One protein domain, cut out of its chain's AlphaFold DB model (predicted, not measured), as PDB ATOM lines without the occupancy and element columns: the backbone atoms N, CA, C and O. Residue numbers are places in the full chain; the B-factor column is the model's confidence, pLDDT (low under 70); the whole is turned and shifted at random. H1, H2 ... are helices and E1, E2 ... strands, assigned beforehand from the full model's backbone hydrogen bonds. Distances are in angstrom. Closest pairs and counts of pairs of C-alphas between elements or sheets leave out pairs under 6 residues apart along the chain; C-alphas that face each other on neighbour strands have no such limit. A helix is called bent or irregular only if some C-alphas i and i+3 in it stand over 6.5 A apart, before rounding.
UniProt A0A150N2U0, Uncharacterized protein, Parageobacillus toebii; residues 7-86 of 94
ATOM      1  N   LEU A   7      16.601   3.335 -53.984       93.56
ATOM      2  CA  LEU A   7      16.799   3.540 -55.414       93.56
ATOM      3  C   LEU A   7      17.098   2.186 -56.049       93.56
ATOM      4  O   LEU A   7      18.129   1.587 -55.760       93.56
ATOM      5  N   THR A   8      16.224   1.699 -56.922       96.06
ATOM      6  CA  THR A   8      16.405   0.394 -57.569       96.06
ATOM      7  C   THR A   8      16.826   0.579 -59.022       96.06
ATOM      8  O   THR A   8      16.097   1.151 -59.831       96.06
ATOM      9  N   GLY A   9      18.021   0.096 -59.352       95.38
ATOM     10  CA  GLY A   9      18.520   0.004 -60.719       95.38
ATOM     11  C   GLY A   9      18.249  -1.368 -61.344       95.38
ATOM     12  O   GLY A   9      17.577  -2.222 -60.778       95.38
ATOM     13  N   LYS A  10      18.829  -1.618 -62.525       96.88
ATOM     14  CA  LYS A  10      18.706  -2.922 -63.211       96.88
ATOM     15  C   LYS A  10      19.453  -4.063 -62.513       96.88
ATOM     16  O   LYS A  10      19.132  -5.221 -62.744       96.88
ATOM     17  N   ARG A  11      20.513  -3.737 -61.768       97.12
ATOM     18  CA  ARG A  11      21.430  -4.717 -61.161       97.12
ATOM     19  C   ARG A  11      21.585  -4.549 -59.660       97.12
ATOM     20  O   ARG A  11      21.855  -5.529 -58.998       97.12
ATOM     21  N   ILE A  12      21.462  -3.333 -59.146       97.94
ATOM     22  CA  ILE A  12      21.720  -3.032 -57.741       97.94
ATOM     23  C   ILE A  12      20.609  -2.160 -57.181       97.94
ATOM     24  O   ILE A  12      19.976  -1.407 -57.933       97.94
ATOM     25  N   SER A  13      20.441  -2.221 -55.869       97.44
ATOM     26  CA  SER A  13      19.638  -1.269 -55.111       97.44
ATOM     27  C   SER A  13      20.547  -0.423 -54.228       97.44
ATOM     28  O   SER A  13      21.536  -0.922 -53.689       97.44
ATOM     29  N   LEU A  14      20.201   0.850 -54.061       96.44
ATOM     30  CA  LEU A  14      20.819   1.737 -53.087       96.44
ATOM     31  C   LEU A  14      19.815   2.086 -52.005       96.44
ATOM     32  O   LEU A  14      18.685   2.452 -52.325       96.44
ATOM     33  N   TRP A  15      20.222   2.029 -50.742       94.38
ATOM     34  CA  TRP A  15      19.344   2.415 -49.641       94.38
ATOM     35  C   TRP A  15      20.093   2.968 -48.431       94.38
ATOM     36  O   TRP A  15      21.299   2.786 -48.289       94.38
ATOM     37  N   THR A  16      19.391   3.714 -47.580       92.44
ATOM     38  CA  THR A  16      19.983   4.336 -46.383       92.44
ATOM     39  C   THR A  16      20.356   3.285 -45.334       92.44
ATOM     40  O   THR A  16      19.477   2.503 -44.968       92.44
ATOM     41  N   PRO A  17      21.594   3.292 -44.805       92.56
ATOM     42  CA  PRO A  17      22.029   2.315 -43.813       92.56
ATOM     43  C   PRO A  17      21.284   2.445 -42.479       92.56
ATOM     44  O   PRO A  17      20.843   3.529 -42.093       92.56
ATOM     45  N   THR A  18      21.190   1.329 -41.762       92.19
ATOM     46  CA  THR A  18      20.670   1.222 -40.395       92.19
ATOM     47  C   THR A  18      21.747   0.683 -39.445       92.19
ATOM     48  O   THR A  18      22.839   0.312 -39.875       92.19
ATOM     49  N   HIS A  19      21.472   0.653 -38.136       93.38
ATOM     50  CA  HIS A  19      22.436   0.141 -37.151       93.38
ATOM     51  C   HIS A  19      22.738  -1.354 -37.344       93.38
ATOM     52  O   HIS A  19      23.877  -1.774 -37.142       93.38
ATOM     53  N   ASP A  20      21.755  -2.129 -37.807       94.88
ATOM     54  CA  ASP A  20      21.902  -3.569 -38.052       94.88
ATOM     55  C   ASP A  20      22.869  -3.866 -39.213       94.88
ATOM     56  O   ASP A  20      23.453  -4.947 -39.284       94.88
ATOM     57  N   ASP A  21      23.103  -2.886 -40.090       95.81
ATOM     58  CA  ASP A  21      23.995  -3.020 -41.245       95.81
ATOM     59  C   ASP A  21      25.461  -2.727 -40.901       95.81
ATOM     60  O   ASP A  21      26.375  -3.121 -41.635       95.81
ATOM     61  N   LEU A  22      25.716  -2.037 -39.784       95.81
ATOM     62  CA  LEU A  22      27.054  -1.581 -39.402       95.81
ATOM     63  C   LEU A  22      28.075  -2.717 -39.266       95.81
ATOM     64  O   LEU A  22      29.190  -2.539 -39.763       95.81
ATOM     65  N   PRO A  23      27.755  -3.880 -38.661       97.69
ATOM     66  CA  PRO A  23      28.698  -4.993 -38.590       97.69
ATOM     67  C   PRO A  23      29.116  -5.499 -39.976       97.69
ATOM     68  O   PRO A  23      30.284  -5.824 -40.189       97.69
ATOM     69  N   ILE A  24      28.186  -5.520 -40.936       97.62
ATOM     70  CA  ILE A  24      28.449  -5.976 -42.305       97.62
ATOM     71  C   ILE A  24      29.372  -4.980 -43.010       97.62
ATOM     72  O   ILE A  24      30.399  -5.374 -43.564       97.62
ATOM     73  N   LEU A  25      29.051  -3.685 -42.935       96.44
ATOM     74  CA  LEU A  25      29.871  -2.625 -43.528       96.44
ATOM     75  C   LEU A  25      31.277  -2.575 -42.918       96.44
ATOM     76  O   LEU A  25      32.259  -2.446 -43.646       96.44
ATOM     77  N   TYR A  26      31.386  -2.732 -41.597       97.12
ATOM     78  CA  TYR A  26      32.674  -2.806 -40.916       97.12
ATOM     79  C   TYR A  26      33.501  -3.994 -41.414       97.12
ATOM     80  O   TYR A  26      34.682  -3.833 -41.716       97.12
ATOM     81  N   ASN A  27      32.884  -5.170 -41.559       97.12
ATOM     82  CA  ASN A  27      33.568  -6.366 -42.045       97.12
ATOM     83  C   ASN A  27      34.024  -6.235 -43.509       97.12
ATOM     84  O   ASN A  27      35.090  -6.733 -43.862       97.12
ATOM     85  N   LEU A  28      33.279  -5.524 -44.361       95.88
ATOM     86  CA  LEU A  28      33.709  -5.240 -45.738       95.88
ATOM     87  C   LEU A  28      34.972  -4.361 -45.799       95.88
ATOM     88  O   LEU A  28      35.782  -4.508 -46.715       95.88
ATOM     89  N   ILE A  29      35.159  -3.463 -44.826       94.75
ATOM     90  CA  ILE A  29      36.310  -2.548 -44.779       94.75
ATOM     91  C   ILE A  29      37.494  -3.183 -44.037       94.75
ATOM     92  O   ILE A  29      38.617  -3.135 -44.532       94.75
ATOM     93  N   TYR A  30      37.249  -3.787 -42.872       95.62
ATOM     94  CA  TYR A  30      38.277  -4.205 -41.907       95.62
ATOM     95  C   TYR A  30      38.307  -5.715 -41.622       95.62
ATOM     96  O   TYR A  30      39.120  -6.165 -40.819       95.62
ATOM     97  N   GLY A  31      37.431  -6.516 -42.235       94.62
ATOM     98  CA  GLY A  31      37.341  -7.962 -41.977       94.62
ATOM     99  C   GLY A  31      38.509  -8.780 -42.533       94.62
ATOM    100  O   GLY A  31      38.668  -9.949 -42.188       94.62
ATOM    101  N   VAL A  32      39.335  -8.176 -43.387       93.00
ATOM    102  CA  VAL A  32      40.529  -8.785 -43.980       93.00
ATOM    103  C   VAL A  32      41.695  -7.819 -43.806       93.00
ATOM    104  O   VAL A  32      41.539  -6.627 -44.043       93.00
ATOM    105  N   GLU A  33      42.865  -8.331 -43.417       88.69
ATOM    106  CA  GLU A  33      44.058  -7.515 -43.134       88.69
ATOM    107  C   GLU A  33      44.536  -6.704 -44.351       88.69
ATOM    108  O   GLU A  33      44.850  -5.524 -44.239       88.69
ATOM    109  N   ASN A  34      44.543  -7.333 -45.530       90.44
ATOM    110  CA  ASN A  34      44.989  -6.740 -46.793       90.44
ATOM    111  C   ASN A  34      43.874  -6.849 -47.844       90.44
ATOM    112  O   ASN A  34      43.957  -7.689 -48.747       90.44
ATOM    113  N   PRO A  35      42.789  -6.067 -47.715       93.81
ATOM    114  CA  PRO A  35      41.631  -6.237 -48.571       93.81
ATOM    115  C   PRO A  35      41.936  -5.761 -49.996       93.81
ATOM    116  O   PRO A  35      42.606  -4.750 -50.212       93.81
ATOM    117  N   GLU A  36      41.424  -6.479 -50.995       94.56
ATOM    118  CA  GLU A  36      41.764  -6.226 -52.399       94.56
ATOM    119  C   GLU A  36      41.374  -4.818 -52.871       94.56
ATOM    120  O   GLU A  36      42.112  -4.203 -53.644       94.56
ATOM    121  N   TRP A  37      40.260  -4.278 -52.362       93.25
ATOM    122  CA  TRP A  37      39.785  -2.936 -52.708       93.25
ATOM    123  C   TRP A  37      40.830  -1.848 -52.418       93.25
ATOM    124  O   TRP A  37      40.873  -0.836 -53.117       93.25
ATOM    125  N   LYS A  38      41.739  -2.075 -51.457       94.38
ATOM    126  CA  LYS A  38      42.772  -1.107 -51.070       94.38
ATOM    127  C   LYS A  38      43.802  -0.840 -52.173       94.38
ATOM    128  O   LYS A  38      44.454   0.203 -52.159       94.38
ATOM    129  N   LYS A  39      43.910  -1.729 -53.169       95.12
ATOM    130  CA  LYS A  39      44.711  -1.498 -54.387       95.12
ATOM    131  C   LYS A  39      44.182  -0.330 -55.230       95.12
ATOM    132  O   LYS A  39      44.933   0.218 -56.032       95.12
ATOM    133  N   TYR A  40      42.913   0.036 -55.055       94.69
ATOM    134  CA  TYR A  40      42.225   1.064 -55.839       94.69
ATOM    135  C   TYR A  40      41.885   2.317 -55.019       94.69
ATOM    136  O   TYR A  40      41.643   3.369 -55.600       94.69
ATOM    137  N   ASP A  41      41.906   2.229 -53.687       91.62
ATOM    138  CA  ASP A  41      41.662   3.353 -52.780       91.62
ATOM    139  C   ASP A  41      42.983   3.927 -52.265       91.62
ATOM    140  O   ASP A  41      43.606   3.316 -51.403       91.62
ATOM    141  N   ALA A  42      43.440   5.059 -52.814       92.00
ATOM    142  CA  ALA A  42      44.686   5.740 -52.423       92.00
ATOM    143  C   ALA A  42      45.829   4.753 -52.065       92.00
ATOM    144  O   ALA A  42      46.263   4.683 -50.908       92.00
ATOM    145  N   PRO A  43      46.294   3.923 -53.022       91.38
ATOM    146  CA  PRO A  43      47.106   2.726 -52.752       91.38
ATOM    147  C   PRO A  43      48.481   3.006 -52.126       91.38
ATOM    148  O   PRO A  43      49.163   2.084 -51.693       91.38
ATOM    149  N   TYR A  44      48.882   4.272 -52.068       92.75
ATOM    150  CA  TYR A  44      50.109   4.755 -51.442       92.75
ATOM    151  C   TYR A  44      50.004   4.935 -49.917       92.75
ATOM    152  O   TYR A  44      51.033   5.090 -49.265       92.75
ATOM    153  N   TYR A  45      48.801   4.892 -49.336       91.38
ATOM    154  CA  TYR A  45      48.601   4.872 -47.882       91.38
ATOM    155  C   TYR A  45      48.194   3.482 -47.399       91.38
ATOM    156  O   TYR A  45      47.413   2.804 -48.062       91.38
ATOM    157  N   SER A  46      48.683   3.055 -46.237       89.88
ATOM    158  CA  SER A  46      48.198   1.830 -45.590       89.88
ATOM    159  C   SER A  46      46.754   2.003 -45.107       89.88
ATOM    160  O   SER A  46      46.326   3.114 -44.800       89.88
ATOM    161  N   LEU A  47      45.995   0.907 -45.027       91.62
ATOM    162  CA  LEU A  47      44.684   0.931 -44.380       91.62
ATOM    163  C   LEU A  47      44.865   1.151 -42.874       91.62
ATOM    164  O   LEU A  47      45.404   0.295 -42.175       91.62
ATOM    165  N   GLU A  48      44.393   2.286 -42.370       91.19
ATOM    166  CA  GLU A  48      44.335   2.533 -40.933       91.19
ATOM    167  C   GLU A  48      43.136   1.803 -40.324       91.19
ATOM    168  O   GLU A  48      41.975   2.143 -40.573       91.19
ATOM    169  N   PHE A  49      43.421   0.790 -39.506       91.25
ATOM    170  CA  PHE A  49      42.397   0.081 -38.751       91.25
ATOM    171  C   PHE A  49      41.741   1.001 -37.721       91.25
ATOM    172  O   PHE A  49      42.409   1.713 -36.968       91.25
ATOM    173  N   CYS A  50      40.413   0.941 -37.642       92.88
ATOM    174  CA  CYS A  50      39.646   1.580 -36.580       92.88
ATOM    175  C   CYS A  50      38.810   0.531 -35.843       92.88
ATOM    176  O   CYS A  50      38.486  -0.506 -36.408       92.88
ATOM    177  N   THR A  51      38.480   0.776 -34.574       96.75
ATOM    178  CA  THR A  51      37.608  -0.129 -33.815       96.75
ATOM    179  C   THR A  51      36.169  -0.036 -34.318       96.75
ATOM    180  O   THR A  51      35.746   1.020 -34.794       96.75
ATOM    181  N   PHE A  52      35.390  -1.108 -34.145       97.44
ATOM    182  CA  PHE A  52      33.963  -1.101 -34.478       97.44
ATOM    183  C   PHE A  52      33.215   0.049 -33.792       97.44
ATOM    184  O   PHE A  52      32.445   0.744 -34.436       97.44
ATOM    185  N   GLU A  53      33.509   0.328 -32.521       97.50
ATOM    186  CA  GLU A  53      32.909   1.449 -31.785       97.50
ATOM    187  C   GLU A  53      33.167   2.807 -32.462       97.50
ATOM    188  O   GLU A  53      32.238   3.584 -32.683       97.50
ATOM    189  N   LYS A  54      34.421   3.085 -32.852       96.81
ATOM    190  CA  LYS A  54      34.778   4.331 -33.550       96.81
ATOM    191  C   LYS A  54      34.120   4.413 -34.925       96.81
ATOM    192  O   LYS A  54      33.651   5.483 -35.315       96.81
ATOM    193  N   PHE A  55      34.090   3.298 -35.653       96.12
ATOM    194  CA  PHE A  55      33.413   3.202 -36.941       96.12
ATOM    195  C   PHE A  55      31.918   3.507 -36.811       96.12
ATOM    196  O   PHE A  55      31.421   4.393 -37.504       96.12
ATOM    197  N   SER A  56      31.228   2.815 -35.902       95.62
ATOM    198  CA  SER A  56      29.785   2.935 -35.688       95.62
ATOM    199  C   SER A  56      29.393   4.347 -35.285       95.62
ATOM    200  O   SER A  56      28.512   4.923 -35.917       95.62
ATOM    201  N   LYS A  57      30.132   4.972 -34.359       95.25
ATOM    202  CA  LYS A  57      29.894   6.370 -33.976       95.25
ATOM    203  C   LYS A  57      29.973   7.328 -35.173       95.25
ATOM    204  O   LYS A  57      29.089   8.155 -35.373       95.25
ATOM    205  N   ARG A  58      31.005   7.190 -36.014       92.19
ATOM    206  CA  ARG A  58      31.156   8.010 -37.231       92.19
ATOM    207  C   ARG A  58      30.021   7.768 -38.231       92.19
ATOM    208  O   ARG A  58      29.626   8.685 -38.947       92.19
ATOM    209  N   MET A  59      29.533   6.534 -38.329       92.19
ATOM    210  CA  MET A  59      28.414   6.186 -39.205       92.19
ATOM    211  C   MET A  59      27.095   6.768 -38.690       92.19
ATOM    212  O   MET A  59      26.344   7.332 -39.480       92.19
ATOM    213  N   GLU A  60      26.835   6.710 -37.384       90.62
ATOM    214  CA  GLU A  60      25.657   7.316 -36.748       90.62
ATOM    215  C   GLU A  60      25.583   8.827 -36.995       90.62
ATOM    216  O   GLU A  60      24.538   9.345 -37.389       90.62
ATOM    217  N   GLU A  61      26.708   9.534 -36.854       88.44
ATOM    218  CA  GLU A  61      26.809  10.964 -37.176       88.44
ATOM    219  C   GLU A  61      26.386  11.250 -38.628       88.44
ATOM    220  O   GLU A  61      25.676  12.220 -38.896       88.44
ATOM    221  N   ARG A  62      26.751  10.367 -39.567       86.06
ATOM    222  CA  ARG A  62      26.398  10.486 -40.993       86.06
ATOM    223  C   ARG A  62      24.961  10.073 -41.309       86.06
ATOM    224  O   ARG A  62      24.396  10.582 -42.277       86.06
ATOM    225  N   MET A  63      24.365   9.184 -40.513       86.00
ATOM    226  CA  MET A  63      22.952   8.794 -40.631       86.00
ATOM    227  C   MET A  63      21.997   9.893 -40.149       86.00
ATOM    228  O   MET A  63      20.847   9.932 -40.578       86.00
ATOM    229  N   ASN A  64      22.469  10.798 -39.287       79.75
ATOM    230  CA  ASN A  64      21.664  11.873 -38.701       79.75
ATOM    231  C   ASN A  64      21.523  13.127 -39.588       79.75
ATOM    232  O   ASN A  64      20.959  14.128 -39.145       79.75
ATOM    233  N   VAL A  65      21.998  13.096 -40.838       72.31
ATOM    234  CA  VAL A  65      21.830  14.202 -41.798       72.31
ATOM    235  C   VAL A  65      20.363  14.300 -42.223       72.31
ATOM    236  O   VAL A  65      19.761  13.281 -42.537       72.31
ATOM    237  N   THR A  66      19.778  15.504 -42.238       65.56
ATOM    238  CA  THR A  66      18.329  15.712 -42.445       65.56
ATOM    239  C   THR A  66      17.889  15.854 -43.897       65.56
ATOM    240  O   THR A  66      16.712  15.635 -44.179       65.56
ATOM    241  N   ASP A  67      18.806  16.204 -44.799       76.44
ATOM    242  CA  ASP A  67      18.440  16.640 -46.150       76.44
ATOM    243  C   ASP A  67      18.634  15.518 -47.170       76.44
ATOM    244  O   ASP A  67      17.674  14.935 -47.671       76.44
ATOM    245  N   VAL A  68      19.892  15.186 -47.459       79.56
ATOM    246  CA  VAL A  68      20.264  14.148 -48.421       79.56
ATOM    247  C   VAL A  68      21.213  13.169 -47.723       79.56
ATOM    248  O   VAL A  68      22.184  13.605 -47.099       79.56
ATOM    249  N   PRO A  69      20.953  11.848 -47.788       84.69
ATOM    250  CA  PRO A  69      21.832  10.876 -47.157       84.69
ATOM    251  C   PRO A  69      23.216  10.899 -47.806       84.69
ATOM    252  O   PRO A  69      23.375  10.497 -48.954       84.69
ATOM    253  N   SER A  70      24.230  11.315 -47.043       86.12
ATOM    254  CA  SER A  70      25.630  11.375 -47.500       86.12
ATOM    255  C   SER A  70      26.226  10.010 -47.865       86.12
ATOM    256  O   SER A  70      27.284   9.939 -48.494       86.12
ATOM    257  N   GLN A  71      25.560   8.922 -47.462       90.06
ATOM    258  CA  GLN A  71      25.976   7.543 -47.681       90.06
ATOM    259  C   GLN A  71      24.772   6.629 -47.919       90.06
ATOM    260  O   GLN A  71      23.729   6.774 -47.276       90.06
ATOM    261  N   MET A  72      24.936   5.657 -48.816       93.88
ATOM    262  CA  MET A  72      23.943   4.632 -49.129       93.88
ATOM    263  C   MET A  72      24.612   3.268 -49.301       93.88
ATOM    264  O   MET A  72      25.674   3.158 -49.913       93.88
ATOM    265  N   ILE A  73      23.972   2.221 -48.792       96.56
ATOM    266  CA  ILE A  73      24.357   0.825 -49.002       96.56
ATOM    267  C   ILE A  73      24.179   0.458 -50.469       96.56
ATOM    268  O   ILE A  73      23.209   0.882 -51.091       96.56
ATOM    269  N   ILE A  74      25.087  -0.363 -50.996       97.62
ATOM    270  CA  ILE A  74      24.948  -1.028 -52.290       97.62
ATOM    271  C   ILE A  74      24.542  -2.480 -52.038       97.62
ATOM    272  O   ILE A  74      25.283  -3.240 -51.408       97.62
ATOM    273  N   GLU A  75      23.384  -2.868 -52.560       97.81
ATOM    274  CA  GLU A  75      22.853  -4.226 -52.484       97.81
ATOM    275  C   GLU A  75      22.779  -4.863 -53.877       97.81
ATOM    276  O   GLU A  75      22.408  -4.209 -54.857       97.81
ATOM    277  N   HIS A  76      23.141  -6.144 -53.957       97.81
ATOM    278  CA  HIS A  76      22.982  -6.983 -55.139       97.81
ATOM    279  C   HIS A  76      22.521  -8.387 -54.726       97.81
ATOM    280  O   HIS A  76      23.232  -9.082 -54.003       97.81
ATOM    281  N   GLN A  77      21.358  -8.818 -55.221       96.44
ATOM    282  CA  GLN A  77      20.793 -10.157 -54.983       96.44
ATOM    283  C   GLN A  77      20.670 -10.541 -53.494       96.44
ATOM    284  O   GLN A  77      20.960 -11.667 -53.097       96.44
ATOM    285  N   GLY A  78      20.225  -9.606 -52.659       94.62
ATOM    286  CA  GLY A  78      20.063  -9.758 -51.215       94.62
ATOM    287  C   GLY A  78      21.356  -9.589 -50.415       94.62
ATOM    288  O   GLY A  78      21.318  -9.683 -49.191       94.62
ATOM    289  N   GLN A  79      22.490  -9.331 -51.071       97.44
ATOM    290  CA  GLN A  79      23.782  -9.176 -50.415       97.44
ATOM    291  C   GLN A  79      24.227  -7.711 -50.404       97.44
ATOM    292  O   GLN A  79      24.286  -7.054 -51.443       97.44
ATOM    293  N   ILE A  80      24.614  -7.221 -49.226       97.88
ATOM    294  CA  ILE A  80      25.337  -5.955 -49.091       97.88
ATOM    295  C   ILE A  80      26.756  -6.162 -49.620       97.88
ATOM    296  O   ILE A  80      27.511  -6.979 -49.091       97.88
ATOM    297  N   ILE A  81      27.111  -5.422 -50.666       96.81
ATOM    298  CA  ILE A  81      28.415  -5.541 -51.338       96.81
ATOM    299  C   ILE A  81      29.309  -4.316 -51.136       96.81
ATOM    300  O   ILE A  81      30.466  -4.325 -51.543       96.81
ATOM    301  N   GLY A  82      28.789  -3.259 -50.518       95.62
ATOM    302  CA  GLY A  82      29.555  -2.052 -50.258       95.62
ATOM    303  C   GLY A  82      28.675  -0.863 -49.926       95.62
ATOM    304  O   GLY A  82      27.502  -0.998 -49.575       95.62
ATOM    305  N   MET A  83      29.264   0.317 -50.060       94.62
ATOM    306  CA  MET A  83      28.618   1.588 -49.785       94.62
ATOM    307  C   MET A  83      29.071   2.613 -50.820       94.62
ATOM    308  O   MET A  83      30.220   2.594 -51.260       94.62
ATOM    309  N   VAL A  84      28.172   3.514 -51.193       93.06
ATOM    310  CA  VAL A  84      28.489   4.713 -51.963       93.06
ATOM    311  C   VAL A  84      28.290   5.925 -51.068       93.06
ATOM    312  O   VAL A  84      27.331   6.000 -50.302       93.06
ATOM    313  N   SER A  85      29.208   6.875 -51.152       89.75
ATOM    314  CA  SER A  85      29.115   8.155 -50.463       89.75
ATOM    315  C   SER A  85      29.338   9.276 -51.455       89.75
ATOM    316  O   SER A  85      30.108   9.101 -52.398       89.75
ATOM    317  N   TYR A  86      28.734  10.430 -51.209       85.75
ATOM    318  CA  TYR A  86      29.123  11.654 -51.895       85.75
ATOM    319  C   TYR A  86      29.698  12.646 -50.886       85.75
ATOM    320  O   TYR A  86      29.357  12.636 -49.701       85.75
TER     321      TYR A  86
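This is residues 7 to 86 of the 94 residues of an uncharacterized protein of Parageobacillus toebii (UniProt A0A150N2U0). H1 crosses over E3 on one face of a small antiparallel sheet, order E1 - E2 - E3, and H3 packs on H1. Short H2 lies off to one end, where residues 39 to 45 stick out. The printed part has 80 residues, in order E1 H1 H2 H3 E2 E3, class mixed. It is compact, radius of gyration of the C-alphas 13.3 A, spanning 33 by 29 by 21 A.

E2, residues 71 to 76, measures 16.6 A; E3, 79 to 85, 18.1 A, ending at C-alpha 85 (29.115, 8.155, -50.463). E1, 13 to 15, begins at C-alpha 13 (19.638, -1.269, -55.111). H1, 19 to 30, measures 17.1 A and is only just irregular: C-alphas 20 and 23 are 7.0 A apart. H3, 52 to 63, measures 16.0 A; H2, 36 to 39, 5.9 A.

E2 and E3 form a hairpin, N 74 and O 82 2.9 A apart; E1 and E2 have N 13 and O 75 at 3.0 A. H1 is on the sheet, over E3, closest C-alphas Leu 25 and Gly 82, 6.8 A. H1 and H3 touch at a steep tilt of 58 degrees, closest C-alphas Leu 22 and Ser 56, 6.5 A. H2 is apart from both. Every O i to N i+4 pair is within hydrogen-bond range in H3, 6 of 8 in H1; H2 is too short.

The printed part has no cut. The H2 to H3 link is long. Residue 66 is under pLDDT 70.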